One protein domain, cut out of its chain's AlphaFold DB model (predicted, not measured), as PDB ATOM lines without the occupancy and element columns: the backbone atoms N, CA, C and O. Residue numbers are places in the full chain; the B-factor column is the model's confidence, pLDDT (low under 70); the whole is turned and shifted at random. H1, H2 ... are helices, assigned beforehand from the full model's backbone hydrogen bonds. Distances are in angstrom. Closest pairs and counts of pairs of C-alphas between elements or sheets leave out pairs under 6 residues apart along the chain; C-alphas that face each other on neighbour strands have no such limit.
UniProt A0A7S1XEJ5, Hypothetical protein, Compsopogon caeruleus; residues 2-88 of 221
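Overview. This is residues 2 to 88 of the 221 residues of the protein "Hypothetical protein" of Compsopogon caeruleus (UniProt A0A7S1XEJ5). Two long helices, H1 and H3, lie side by side and run opposite ways at a shallow tilt, making a long, narrow body; the short helix H2 lies in the loop at one end, packed on the last turns of H1. Beyond the far end of H3, a short link leads away to a small helix, H4, and residues 81 to 88 there stick out free of the rest. The printed part has 87 residues, with four named helices in the order H1, H2, H3, H4 and no named strand, so its class is all helix. It is only just extended, close to loose, with a radius of gyration of the C-alphas of 18.2 A, and its outline is a rod spanning 61 by 26 by 16 A.

Arrangement. Go first to H1, residues 9 to 33, and set beside it H3, residues 49 to 73. They touch, with 48 pairs of C-alphas within 8 A, the closest being those of Gly 19 and Ser 63, 4.3 A apart. Their lines stand at a shallow tilt of 29 degrees, and they run opposite ways. Next look at H2, residues 42 to 46, which touches H1 at residues 27 to 32 alone; their closest C-alphas, of Ser 31 and Ser 45, are 5.5 A apart. H2 is close to H3 but not clearly touching it: the closest C-alphas, of Thr 46 and Met 52, are 7.1 A apart. Last comes H4, residues 80 to 86, which is apart from H1, H2 and H3. In H2, H3 and H4 every O i to N i+4 pair is within hydrogen-bond range; in H1, 20 of 21 are.

Along the chain. Find C-alpha 9 at (181.833, -43.526, 372.524); from there H1 runs 35.8 A to C-alpha 33 at (156.506, -20.896, 361.273). After a link of 8 residues, H2 begins at Leu 42 and ends at Thr 46. Then find C-alpha 49 at (169.805, -14.287, 365.001), where H3 begins; it runs 36.4 A to Val 73. H4 goes from Trp 80 to Leu 86, where C-alpha 86 stands at (197.136, -46.963, 377.380).

Size, cuts and confidence. The two C-alphas farthest apart, of Ala 38 and Lys 85, are 61.6 A from each other. The printed part, residues 2 to 88, has no cut. The link from H2 to H3 is tight, those from H1 to H2 and from H3 to H4 are short, and no link is long. The mean pLDDT of the printed part is 81.8; look for values under 70 at residue 2, residues 35 to 41, residue 78 and residues 80 to 88.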
ATOM      1  N   LEU A   2     186.064 -36.252 379.237       65.38
ATOM      2  CA  LEU A   2     186.695 -35.253 380.131       65.38
ATOM      3  C   LEU A   2     185.968 -35.037 381.473       65.38
ATOM      4  O   LEU A   2     186.560 -35.243 382.522       65.38
ATOM      5  N   CYS A   3     184.677 -34.690 381.437       74.56
ATOM      6  CA  CYS A   3     183.903 -34.370 382.645       74.56
ATOM      7  C   CYS A   3     183.022 -35.526 383.155       74.56
ATOM      8  O   CYS A   3     182.285 -35.349 384.122       74.56
ATOM      9  N   TRP A   4     183.018 -36.687 382.485       78.50
ATOM     10  CA  TRP A   4     182.109 -37.787 382.825       78.50
ATOM     11  C   TRP A   4     182.710 -39.153 382.490       78.50
ATOM     12  O   TRP A   4     182.813 -39.525 381.318       78.50
ATOM     13  N   ARG A   5     183.028 -39.909 383.551       77.56
ATOM     14  CA  ARG A   5     183.636 -41.248 383.495       77.56
ATOM     15  C   ARG A   5     182.807 -42.276 382.729       77.56
ATOM     16  O   ARG A   5     183.389 -43.120 382.075       77.56
ATOM     17  N   LYS A   6     181.469 -42.192 382.785       80.25
ATOM     18  CA  LYS A   6     180.562 -43.160 382.134       80.25
ATOM     19  C   LYS A   6     180.172 -42.800 380.697       80.25
ATOM     20  O   LYS A   6     179.261 -43.409 380.143       80.25
ATOM     21  N   ALA A   7     180.770 -41.758 380.123       81.38
ATOM     22  CA  ALA A   7     180.409 -41.288 378.792       81.38
ATOM     23  C   ALA A   7     180.836 -42.307 377.730       81.38
ATOM     24  O   ALA A   7     182.027 -42.569 377.596       81.38
ATOM     25  N   SER A   8     179.882 -42.827 376.954       85.00
ATOM     26  CA  SER A   8     180.176 -43.857 375.958       85.00
ATOM     27  C   SER A   8     180.470 -43.301 374.569       85.00
ATOM     28  O   SER A   8     179.746 -42.441 374.058       85.00
ATOM     29  N   GLY A   9     181.497 -43.851 373.914       79.50
ATOM     30  CA  GLY A   9     181.833 -43.526 372.524       79.50
ATOM     31  C   GLY A   9     180.744 -43.975 371.544       79.50
ATOM     32  O   GLY A   9     180.373 -43.241 370.627       79.50
ATOM     33  N   VAL A  10     180.139 -45.139 371.800       83.75
ATOM     34  CA  VAL A  10     179.022 -45.679 371.006       83.75
ATOM     35  C   VAL A  10     177.754 -44.836 371.181       83.75
ATOM     36  O   VAL A  10     176.936 -44.769 370.267       83.75
ATOM     37  N   ALA A  11     177.596 -44.151 372.319       85.12
ATOM     38  CA  ALA A  11     176.511 -43.198 372.566       85.12
ATOM     39  C   ALA A  11     176.771 -41.802 371.962       85.12
ATOM     40  O   ALA A  11     175.826 -41.076 371.640       85.12
ATOM     41  N   ALA A  12     178.038 -41.415 371.797       87.25
ATOM     42  CA  ALA A  12     178.423 -40.109 371.266       87.25
ATOM     43  C   ALA A  12     178.091 -39.963 369.772       87.25
ATOM     44  O   ALA A  12     177.530 -38.948 369.363       87.25
ATOM     45  N   ILE A  13     178.359 -40.996 368.968       88.19
ATOM     46  CA  ILE A  13     178.101 -40.999 367.517       88.19
ATOM     47  C   ILE A  13     176.617 -40.737 367.183       88.19
ATOM     48  O   ILE A  13     176.333 -39.779 366.459       88.19
ATOM     49  N   PRO A  14     175.641 -41.515 367.698       88.94
ATOM     50  CA  PRO A  14     174.233 -41.250 367.435       88.94
ATOM     51  C   PRO A  14     173.789 -39.915 368.041       88.94
ATOM     52  O   PRO A  14     173.031 -39.197 367.397       88.94
ATOM     53  N   GLY A  15     174.282 -39.529 369.224       89.75
ATOM     54  CA  GLY A  15     173.963 -38.224 369.810       89.75
ATOM     55  C   GLY A  15     174.391 -37.046 368.933       89.75
ATOM     56  O   GLY A  15     173.644 -36.079 368.801       89.75
ATOM     57  N   ALA A  16     175.546 -37.134 368.271       90.50
ATOM     58  CA  ALA A  16     176.001 -36.118 367.325       90.50
ATOM     59  C   ALA A  16     175.123 -36.073 366.062       90.50
ATOM     60  O   ALA A  16     174.663 -35.003 365.664       90.50
ATOM     61  N   VAL A  17     174.834 -37.231 365.457       92.44
ATOM     62  CA  VAL A  17     174.053 -37.308 364.209       92.44
ATOM     63  C   VAL A  17     172.600 -36.885 364.429       92.44
ATOM     64  O   VAL A  17     172.089 -36.026 363.712       92.44
ATOM     65  N   PHE A  18     171.929 -37.451 365.432       93.06
ATOM     66  CA  PHE A  18     170.535 -37.113 365.721       93.06
ATOM     67  C   PHE A  18     170.392 -35.684 366.247       93.06
ATOM     68  O   PHE A  18     169.423 -35.015 365.891       93.06
ATOM     69  N   GLY A  19     171.363 -35.190 367.025       92.25
ATOM     70  CA  GLY A  19     171.378 -33.800 367.479       92.25
ATOM     71  C   GLY A  19     171.500 -32.803 366.325       92.25
ATOM     72  O   GLY A  19     170.765 -31.817 366.280       92.25
ATOM     73  N   LEU A  20     172.348 -33.101 365.333       92.31
ATOM     74  CA  LEU A  20     172.478 -32.289 364.120       92.31
ATOM     75  C   LEU A  20     171.184 -32.280 363.292       92.31
ATOM     76  O   LEU A  20     170.734 -31.219 362.862       92.31
ATOM     77  N   VAL A  21     170.562 -33.444 363.087       94.56
ATOM     78  CA  VAL A  21     169.296 -33.542 362.336       94.56
ATOM     79  C   VAL A  21     168.179 -32.779 363.049       94.56
ATOM     80  O   VAL A  21     167.444 -32.032 362.406       94.56
ATOM     81  N   ALA A  22     168.071 -32.919 364.373       92.94
ATOM     82  CA  ALA A  22     167.092 -32.185 365.167       92.94
ATOM     83  C   ALA A  22     167.300 -30.667 365.064       92.94
ATOM     84  O   ALA A  22     166.339 -29.941 364.821       92.94
ATOM     85  N   ALA A  23     168.546 -30.194 365.159       93.56
ATOM     86  CA  ALA A  23     168.886 -28.782 365.007       93.56
ATOM     87  C   ALA A  23     168.515 -28.226 363.626       93.56
ATOM     88  O   ALA A  23     167.906 -27.161 363.535       93.56
ATOM     89  N   MET A  24     168.825 -28.971 362.560       92.12
ATOM     90  CA  MET A  24     168.473 -28.600 361.188       92.12
ATOM     91  C   MET A  24     166.960 -28.505 360.988       92.12
ATOM     92  O   MET A  24     166.470 -27.538 360.404       92.12
ATOM     93  N   CYS A  25     166.213 -29.483 361.508       92.62
ATOM     94  CA  CYS A  25     164.756 -29.455 361.493       92.62
ATOM     95  C   CYS A  25     164.217 -28.256 362.277       92.62
ATOM     96  O   CYS A  25     163.372 -27.536 361.756       92.62
ATOM     97  N   THR A  26     164.711 -27.997 363.491       91.19
ATOM     98  CA  THR A  26     164.269 -26.854 364.300       91.19
ATOM     99  C   THR A  26     164.563 -25.528 363.612       91.19
ATOM    100  O   THR A  26     163.665 -24.699 363.543       91.19
ATOM    101  N   TRP A  27     165.762 -25.327 363.066       90.88
ATOM    102  CA  TRP A  27     166.119 -24.089 362.367       90.88
ATOM    103  C   TRP A  27     165.187 -23.821 361.177       90.88
ATOM    104  O   TRP A  27     164.588 -22.747 361.077       90.88
ATOM    105  N   LEU A  28     164.979 -24.823 360.317       88.62
ATOM    106  CA  LEU A  28     164.130 -24.683 359.134       88.62
ATOM    107  C   LEU A  28     162.641 -24.561 359.486       88.62
ATOM    108  O   LEU A  28     161.945 -23.740 358.896       88.62
ATOM    109  N   ILE A  29     162.140 -25.332 360.454       88.25
ATOM    110  CA  ILE A  29     160.731 -25.274 360.869       88.25
ATOM    111  C   ILE A  29     160.441 -23.959 361.587       88.25
ATOM    112  O   ILE A  29     159.445 -23.314 361.274       88.25
ATOM    113  N   TYR A  30     161.304 -23.536 362.512       86.75
ATOM    114  CA  TYR A  30     161.113 -22.294 363.253       86.75
ATOM    115  C   TYR A  30     161.122 -21.093 362.295       86.75
ATOM    116  O   TYR A  30     160.159 -20.336 362.285       86.75
ATOM    117  N   SER A  31     162.079 -21.034 361.356       83.62
ATOM    118  CA  SER A  31     162.107 -19.999 360.302       83.62
ATOM    119  C   SER A  31     160.901 -20.023 359.343       83.62
ATOM    120  O   SER A  31     160.599 -19.018 358.695       83.62
ATOM    121  N   ALA A  32     160.215 -21.166 359.214       82.19
ATOM    122  CA  ALA A  32     159.033 -21.323 358.367       82.19
ATOM    123  C   ALA A  32     157.717 -20.987 359.090       82.19
ATOM    124  O   ALA A  32     156.739 -20.625 358.422       82.19
ATOM    125  N   VAL A  33     157.680 -21.139 360.417       82.25
ATOM    126  CA  VAL A  33     156.506 -20.896 361.273       82.25
ATOM    127  C   VAL A  33     156.487 -19.466 361.802       82.25
ATOM    128  O   VAL A  33     155.409 -18.878 361.860       82.25
ATOM    129  N   ASP A  34     157.649 -18.891 362.115       73.62
ATOM    130  CA  ASP A  34     157.810 -17.526 362.636       73.62
ATOM    131  C   ASP A  34     157.685 -16.468 361.520       73.62
ATOM    132  O   ASP A  34     158.522 -15.591 361.317       73.62
ATOM    133  N   ARG A  35     156.627 -16.588 360.711       65.94
ATOM    134  CA  ARG A  35     156.258 -15.606 359.689       65.94
ATOM    135  C   ARG A  35     155.430 -14.503 360.322       65.94
ATOM    136  O   ARG A  35     154.265 -14.317 359.962       65.94
ATOM    137  N   ASP A  36     156.021 -13.781 361.264       60.06
ATOM    138  CA  ASP A  36     155.420 -12.534 361.701       60.06
ATOM    139  C   ASP A  36     155.624 -11.507 360.573       60.06
ATOM    140  O   ASP A  36     156.744 -11.168 360.190       60.06
ATOM    141  N   SER A  37     154.511 -11.084 359.968       49.56
ATOM    142  CA  SER A  37     154.367 -10.299 358.729       49.56
ATOM    143  C   SER A  37     154.599 -11.040 357.392       49.56
ATOM    144  O   SER A  37     155.649 -11.597 357.077       49.56
ATOM    145  N   ALA A  38     153.567 -11.005 356.544       54.34
ATOM    146  CA  ALA A  38     153.441 -11.676 355.248       54.34
ATOM    147  C   ALA A  38     154.371 -11.137 354.130       54.34
ATOM    148  O   ALA A  38     153.976 -11.080 352.965       54.34
ATOM    149  N   THR A  39     155.589 -10.691 354.451       52.53
ATOM    150  CA  THR A  39     156.492 -10.016 353.495       52.53
ATOM    151  C   THR A  39     157.945 -10.501 353.562       52.53
ATOM    152  O   THR A  39     158.747 -10.145 352.700       52.53
ATOM    153  N   THR A  40     158.293 -11.383 354.500       58.59
ATOM    154  CA  THR A  40     159.667 -11.882 354.644       58.59
ATOM    155  C   THR A  40     159.816 -13.238 353.951       58.59
ATOM    156  O   THR A  40     159.140 -14.214 354.278       58.59
ATOM    157  N   SER A  41     160.671 -13.302 352.926       67.69
ATOM    158  CA  SER A  41     160.974 -14.563 352.237       67.69
ATOM    159  C   SER A  41     161.734 -15.515 353.171       67.69
ATOM    160  O   SER A  41     162.444 -15.056 354.061       67.69
ATOM    161  N   LEU A  42     161.622 -16.835 352.956       72.50
ATOM    162  CA  LEU A  42     162.310 -17.862 353.767       72.50
ATOM    163  C   LEU A  42     163.818 -17.573 353.915       72.50
ATOM    164  O   LEU A  42     164.408 -17.820 354.957       72.50
ATOM    165  N   PHE A  43     164.427 -17.013 352.869       71.69
ATOM    166  CA  PHE A  43     165.840 -16.653 352.853       71.69
ATOM    167  C   PHE A  43     166.187 -15.576 353.890       71.69
ATOM    168  O   PHE A  43     167.206 -15.662 354.570       71.69
ATOM    169  N   SER A  44     165.317 -14.579 354.040       76.12
ATOM    170  CA  SER A  44     165.504 -13.490 354.993       76.12
ATOM    171  C   SER A  44     165.325 -13.954 356.441       76.12
ATOM    172  O   SER A  44     166.092 -13.521 357.292       76.12
ATOM    173  N   SER A  45     164.380 -14.862 356.723       77.75
ATOM    174  CA  SER A  45     164.176 -15.372 358.087       77.75
ATOM    175  C   SER A  45     165.296 -16.321 358.524       77.75
ATOM    176  O   SER A  45     165.764 -16.238 359.654       77.75
ATOM    177  N   THR A  46     165.824 -17.168 357.635       81.38
ATOM    178  CA  THR A  46     166.915 -18.098 357.995       81.38
ATOM    179  C   THR A  46     168.201 -17.425 358.486       81.38
ATOM    180  O   THR A  46     168.964 -18.063 359.213       81.38
ATOM    181  N   GLY A  47     168.438 -16.167 358.101       79.44
ATOM    182  CA  GLY A  47     169.609 -15.381 358.501       79.44
ATOM    183  C   GLY A  47     169.416 -14.532 359.759       79.44
ATOM    184  O   GLY A  47     170.303 -13.754 360.091       79.44
ATOM    185  N   GLU A  48     168.269 -14.635 360.430       84.88
ATOM    186  CA  GLU A  48     167.989 -13.882 361.650       84.88
ATOM    187  C   GLU A  48     168.547 -14.589 362.892       84.88
ATOM    188  O   GLU A  48     168.448 -15.814 363.040       84.88
ATOM    189  N   ASP A  49     169.096 -13.798 363.816       85.50
ATOM    190  CA  ASP A  49     169.805 -14.287 365.001       85.50
ATOM    191  C   ASP A  49     168.943 -15.219 365.865       85.50
ATOM    192  O   ASP A  49     169.437 -16.230 366.368       85.50
ATOM    193  N   ALA A  50     167.644 -14.929 366.006       86.00
ATOM    194  CA  ALA A  50     166.716 -15.738 366.798       86.00
ATOM    195  C   ALA A  50     166.568 -17.164 366.242       86.00
ATOM    196  O   ALA A  50     166.615 -18.143 366.996       86.00
ATOM    197  N   HIS A  51     166.455 -17.301 364.919       86.81
ATOM    198  CA  HIS A  51     166.323 -18.600 364.264       86.81
ATOM    199  C   HIS A  51     167.621 -19.407 364.353       86.81
ATOM    200  O   HIS A  51     167.589 -20.606 364.653       86.81
ATOM    201  N   MET A  52     168.768 -18.755 364.137       88.88
ATOM    202  CA  MET A  52     170.082 -19.392 364.257       88.88
ATOM    203  C   MET A  52     170.369 -19.841 365.696       88.88
ATOM    204  O   MET A  52     170.855 -20.955 365.917       88.88
ATOM    205  N   LEU A  53     170.014 -19.014 366.683       91.06
ATOM    206  CA  LEU A  53     170.150 -19.341 368.101       91.06
ATOM    207  C   LEU A  53     169.313 -20.567 368.475       91.06
ATOM    208  O   LEU A  53     169.821 -21.461 369.154       91.06
ATOM    209  N   ALA A  54     168.060 -20.640 368.016       91.25
ATOM    210  CA  ALA A  54     167.182 -21.775 368.289       91.25
ATOM    211  C   ALA A  54     167.767 -23.098 367.760       91.25
ATOM    212  O   ALA A  54     167.775 -24.100 368.479       91.25
ATOM    213  N   GLY A  55     168.314 -23.095 366.539       91.81
ATOM    214  CA  GLY A  55     168.996 -24.259 365.965       91.81
ATOM    215  C   GLY A  55     170.218 -24.689 366.784       91.81
ATOM    216  O   GLY A  55     170.319 -25.853 367.175       91.81
ATOM    217  N   ASN A  56     171.109 -23.748 367.110       94.19
ATOM    218  CA  ASN A  56     172.317 -24.020 367.899       94.19
ATOM    219  C   ASN A  56     171.991 -24.546 369.305       94.19
ATOM    220  O   ASN A  56     172.634 -25.477 369.794       94.19
ATOM    221  N   LEU A  57     170.963 -23.985 369.946       94.12
ATOM    222  CA  LEU A  57     170.514 -24.420 371.263       94.12
ATOM    223  C   LEU A  57     170.001 -25.864 371.224       94.12
ATOM    224  O   LEU A  57     170.396 -26.686 372.054       94.12
ATOM    225  N   VAL A  58     169.160 -26.195 370.240       94.56
ATOM    226  CA  VAL A  58     168.666 -27.564 370.070       94.56
ATOM    227  C   VAL A  58     169.804 -28.521 369.738       94.56
ATOM    228  O   VAL A  58     169.813 -29.619 370.290       94.56
ATOM    229  N   ALA A  59     170.792 -28.121 368.931       94.25
ATOM    230  CA  ALA A  59     171.952 -28.957 368.617       94.25
ATOM    231  C   ALA A  59     172.672 -29.426 369.887       94.25
ATOM    232  O   ALA A  59     172.852 -30.627 370.095       94.25
ATOM    233  N   ILE A  60     173.024 -28.485 370.768       93.62
ATOM    234  CA  ILE A  60     173.783 -28.781 371.987       93.62
ATOM    235  C   ILE A  60     172.930 -29.597 372.962       93.62
ATOM    236  O   ILE A  60     173.381 -30.627 373.464       93.62
ATOM    237  N   LEU A  61     171.687 -29.172 373.218       94.75
ATOM    238  CA  LEU A  61     170.841 -29.807 374.230       94.75
ATOM    239  C   LEU A  61     170.371 -31.202 373.815       94.75
ATOM    240  O   LEU A  61     170.409 -32.125 374.628       94.75
ATOM    241  N   SER A  62     169.944 -31.381 372.564       93.75
ATOM    242  CA  SER A  62     169.485 -32.687 372.079       93.75
ATOM    243  C   SER A  62     170.640 -33.678 371.958       93.75
ATOM    244  O   SER A  62     170.489 -34.827 372.369       93.75
ATOM    245  N   SER A  63     171.812 -33.230 371.492       93.25
ATOM    246  CA  SER A  63     173.004 -34.077 371.434       93.25
ATOM    247  C   SER A  63     173.439 -34.513 372.833       93.25
ATOM    248  O   SER A  63     173.570 -35.711 373.092       93.25
ATOM    249  N   ALA A  64     173.537 -33.568 373.775       91.06
ATOM    250  CA  ALA A  64     173.876 -33.866 375.163       91.06
ATOM    251  C   ALA A  64     172.863 -34.821 375.806       91.06
ATOM    252  O   ALA A  64     173.263 -35.782 376.462       91.06
ATOM    253  N   PHE A  65     171.563 -34.607 375.591       92.62
ATOM    254  CA  PHE A  65     170.516 -35.471 376.132       92.62
ATOM    255  C   PHE A  65     170.610 -36.900 375.585       92.62
ATOM    256  O   PHE A  65     170.649 -37.851 376.366       92.62
ATOM    257  N   ILE A  66     170.706 -37.066 374.263       91.19
ATOM    258  CA  ILE A  66     170.778 -38.387 373.620       91.19
ATOM    259  C   ILE A  66     172.040 -39.127 374.067       91.19
ATOM    260  O   ILE A  66     171.952 -40.278 374.501       91.19
ATOM    261  N   THR A  67     173.203 -38.470 374.033       91.00
ATOM    262  CA  THR A  67     174.458 -39.077 374.491       91.00
ATOM    263  C   THR A  67     174.391 -39.451 375.968       91.00
ATOM    264  O   THR A  67     174.863 -40.523 376.339       91.00
ATOM    265  N   THR A  68     173.754 -38.632 376.806       89.44
ATOM    266  CA  THR A  68     173.579 -38.917 378.238       89.44
ATOM    267  C   THR A  68     172.714 -40.151 378.465       89.44
ATOM    268  O   THR A  68     173.125 -41.068 379.173       89.44
ATOM    269  N   VAL A  69     171.540 -40.216 377.833       91.12
ATOM    270  CA  VAL A  69     170.614 -41.345 377.984       91.12
ATOM    271  C   VAL A  69     171.253 -42.646 377.499       91.12
ATOM    272  O   VAL A  69     171.219 -43.647 378.214       91.12
ATOM    273  N   LEU A  70     171.887 -42.641 376.323       88.75
ATOM    274  CA  LEU A  70     172.528 -43.843 375.787       88.75
ATOM    275  C   LEU A  70     173.757 -44.262 376.609       88.75
ATOM    276  O   LEU A  70     173.968 -45.461 376.790       88.75
ATOM    277  N   SER A  71     174.505 -43.310 377.176       89.12
ATOM    278  CA  SER A  71     175.634 -43.604 378.075       89.12
ATOM    279  C   SER A  71     175.186 -44.241 379.395       89.12
ATOM    280  O   SER A  71     175.929 -45.016 379.981       89.12
ATOM    281  N   PHE A  72     173.963 -43.984 379.872       88.38
ATOM    282  CA  PHE A  72     173.431 -44.710 381.035       88.38
ATOM    283  C   PHE A  72     173.036 -46.158 380.713       88.38
ATOM    284  O   PHE A  72     173.124 -47.014 381.591       88.38
ATOM    285  N   VAL A  73     172.613 -46.443 379.478       88.38
ATOM    286  CA  VAL A  73     172.239 -47.802 379.037       88.38
ATOM    287  C   VAL A  73     173.475 -48.650 378.735       88.38
ATOM    288  O   VAL A  73     173.503 -49.840 379.045       88.38
ATOM    289  N   ARG A  74     174.499 -48.042 378.130       83.44
ATOM    290  CA  ARG A  74     175.802 -48.655 377.869       83.44
ATOM    291  C   ARG A  74     176.910 -47.720 378.348       83.44
ATOM    292  O   ARG A  74     177.422 -46.957 377.537       83.44
ATOM    293  N   PRO A  75     177.238 -47.736 379.647       84.38
ATOM    294  CA  PRO A  75     178.341 -46.942 380.162       84.38
ATOM    295  C   PRO A  75     179.672 -47.557 379.730       84.38
ATOM    296  O   PRO A  75     179.863 -48.763 379.872       84.38
ATOM    297  N   ASP A  76     180.585 -46.716 379.251       79.06
ATOM    298  CA  ASP A  76     182.002 -47.065 379.110       79.06
ATOM    299  C   ASP A  76     182.748 -46.582 380.364       79.06
ATOM    300  O   ASP A  76     182.358 -45.569 380.941       79.06
ATOM    301  N   ASP A  77     183.800 -47.274 380.805       76.88
ATOM    302  CA  ASP A  77     184.663 -46.798 381.897       76.88
ATOM    303  C   ASP A  77     185.835 -45.996 381.318       76.88
ATOM    304  O   ASP A  77     186.934 -46.500 381.100       76.88
ATOM    305  N   CYS A  78     185.587 -44.715 381.045       66.31
ATOM    306  CA  CYS A  78     186.623 -43.767 380.647       66.31
ATOM    307  C   CYS A  78     187.316 -43.205 381.892       66.31
ATOM    308  O   CYS A  78     186.981 -42.115 382.364       66.31
ATOM    309  N   ASP A  79     188.252 -43.971 382.444       72.94
ATOM    310  CA  ASP A  79     189.146 -43.507 383.501       72.94
ATOM    311  C   ASP A  79     190.386 -42.831 382.903       72.94
ATOM    312  O   ASP A  79     191.047 -43.402 382.034       72.94
ATOM    313  N   TRP A  80     190.690 -41.608 383.341       65.94
ATOM    314  CA  TRP A  80     191.791 -40.822 382.781       65.94
ATOM    315  C   TRP A  80     193.150 -41.441 383.077       65.94
ATOM    316  O   TRP A  80     193.972 -41.513 382.174       65.94
ATOM    317  N   GLU A  81     193.373 -41.952 384.290       69.12
ATOM    318  CA  GLU A  81     194.658 -42.566 384.647       69.12
ATOM    319  C   GLU A  81     194.941 -43.807 383.802       69.12
ATOM    320  O   GLU A  81     196.046 -43.992 383.297       69.12
ATOM    321  N   THR A  82     193.922 -44.641 383.611       65.19
ATOM    322  CA  THR A  82     194.032 -45.841 382.783       65.19
ATOM    323  C   THR A  82     194.168 -45.474 381.300       65.19
ATOM    324  O   THR A  82     195.036 -45.993 380.610       65.19
ATOM    325  N   THR A  83     193.373 -44.526 380.801       64.88
ATOM    326  CA  THR A  83     193.390 -44.125 379.382       64.88
ATOM    327  C   THR A  83     194.700 -43.436 378.992       64.88
ATOM    328  O   THR A  83     195.245 -43.742 377.937       64.88
ATOM    329  N   THR A  84     195.259 -42.576 379.849       66.12
ATOM    330  CA  THR A  84     196.564 -41.936 379.619       66.12
ATOM    331  C   THR A  84     197.710 -42.948 379.606       66.12
ATOM    332  O   THR A  84     198.630 -42.794 378.818       66.12
ATOM    333  N   LYS A  85     197.641 -44.018 380.412       65.44
ATOM    334  CA  LYS A  85     198.646 -45.100 380.402       65.44
ATOM    335  C   LYS A  85     198.557 -46.013 379.174       65.44
ATOM    336  O   LYS A  85     199.530 -46.682 378.846       65.44
ATOM    337  N   LEU A  86     197.385 -46.099 378.540       65.00
ATOM    338  CA  LEU A  86     197.136 -46.963 377.380       65.00
ATOM    339  C   LEU A  86     197.305 -46.258 376.030       65.00
ATOM    340  O   LEU A  86     197.483 -46.942 375.023       65.00
ATOM    341  N   ILE A  87     197.209 -44.930 375.982       62.97
ATOM    342  CA  ILE A  87     197.477 -44.162 374.768       62.97
ATOM    343  C   ILE A  87     198.995 -43.955 374.699       62.97
ATOM    344  O   ILE A  87     199.519 -43.248 375.559       62.97
ATOM    345  N   PRO A  88     199.711 -44.557 373.727       60.62
ATOM    346  CA  PRO A  88     201.111 -44.213 373.513       60.62
ATOM    347  C   PRO A  88     201.193 -42.708 373.257       60.62
ATOM    348  O   PRO A  88     200.341 -42.150 372.555       60.62
TER     349      PRO A  88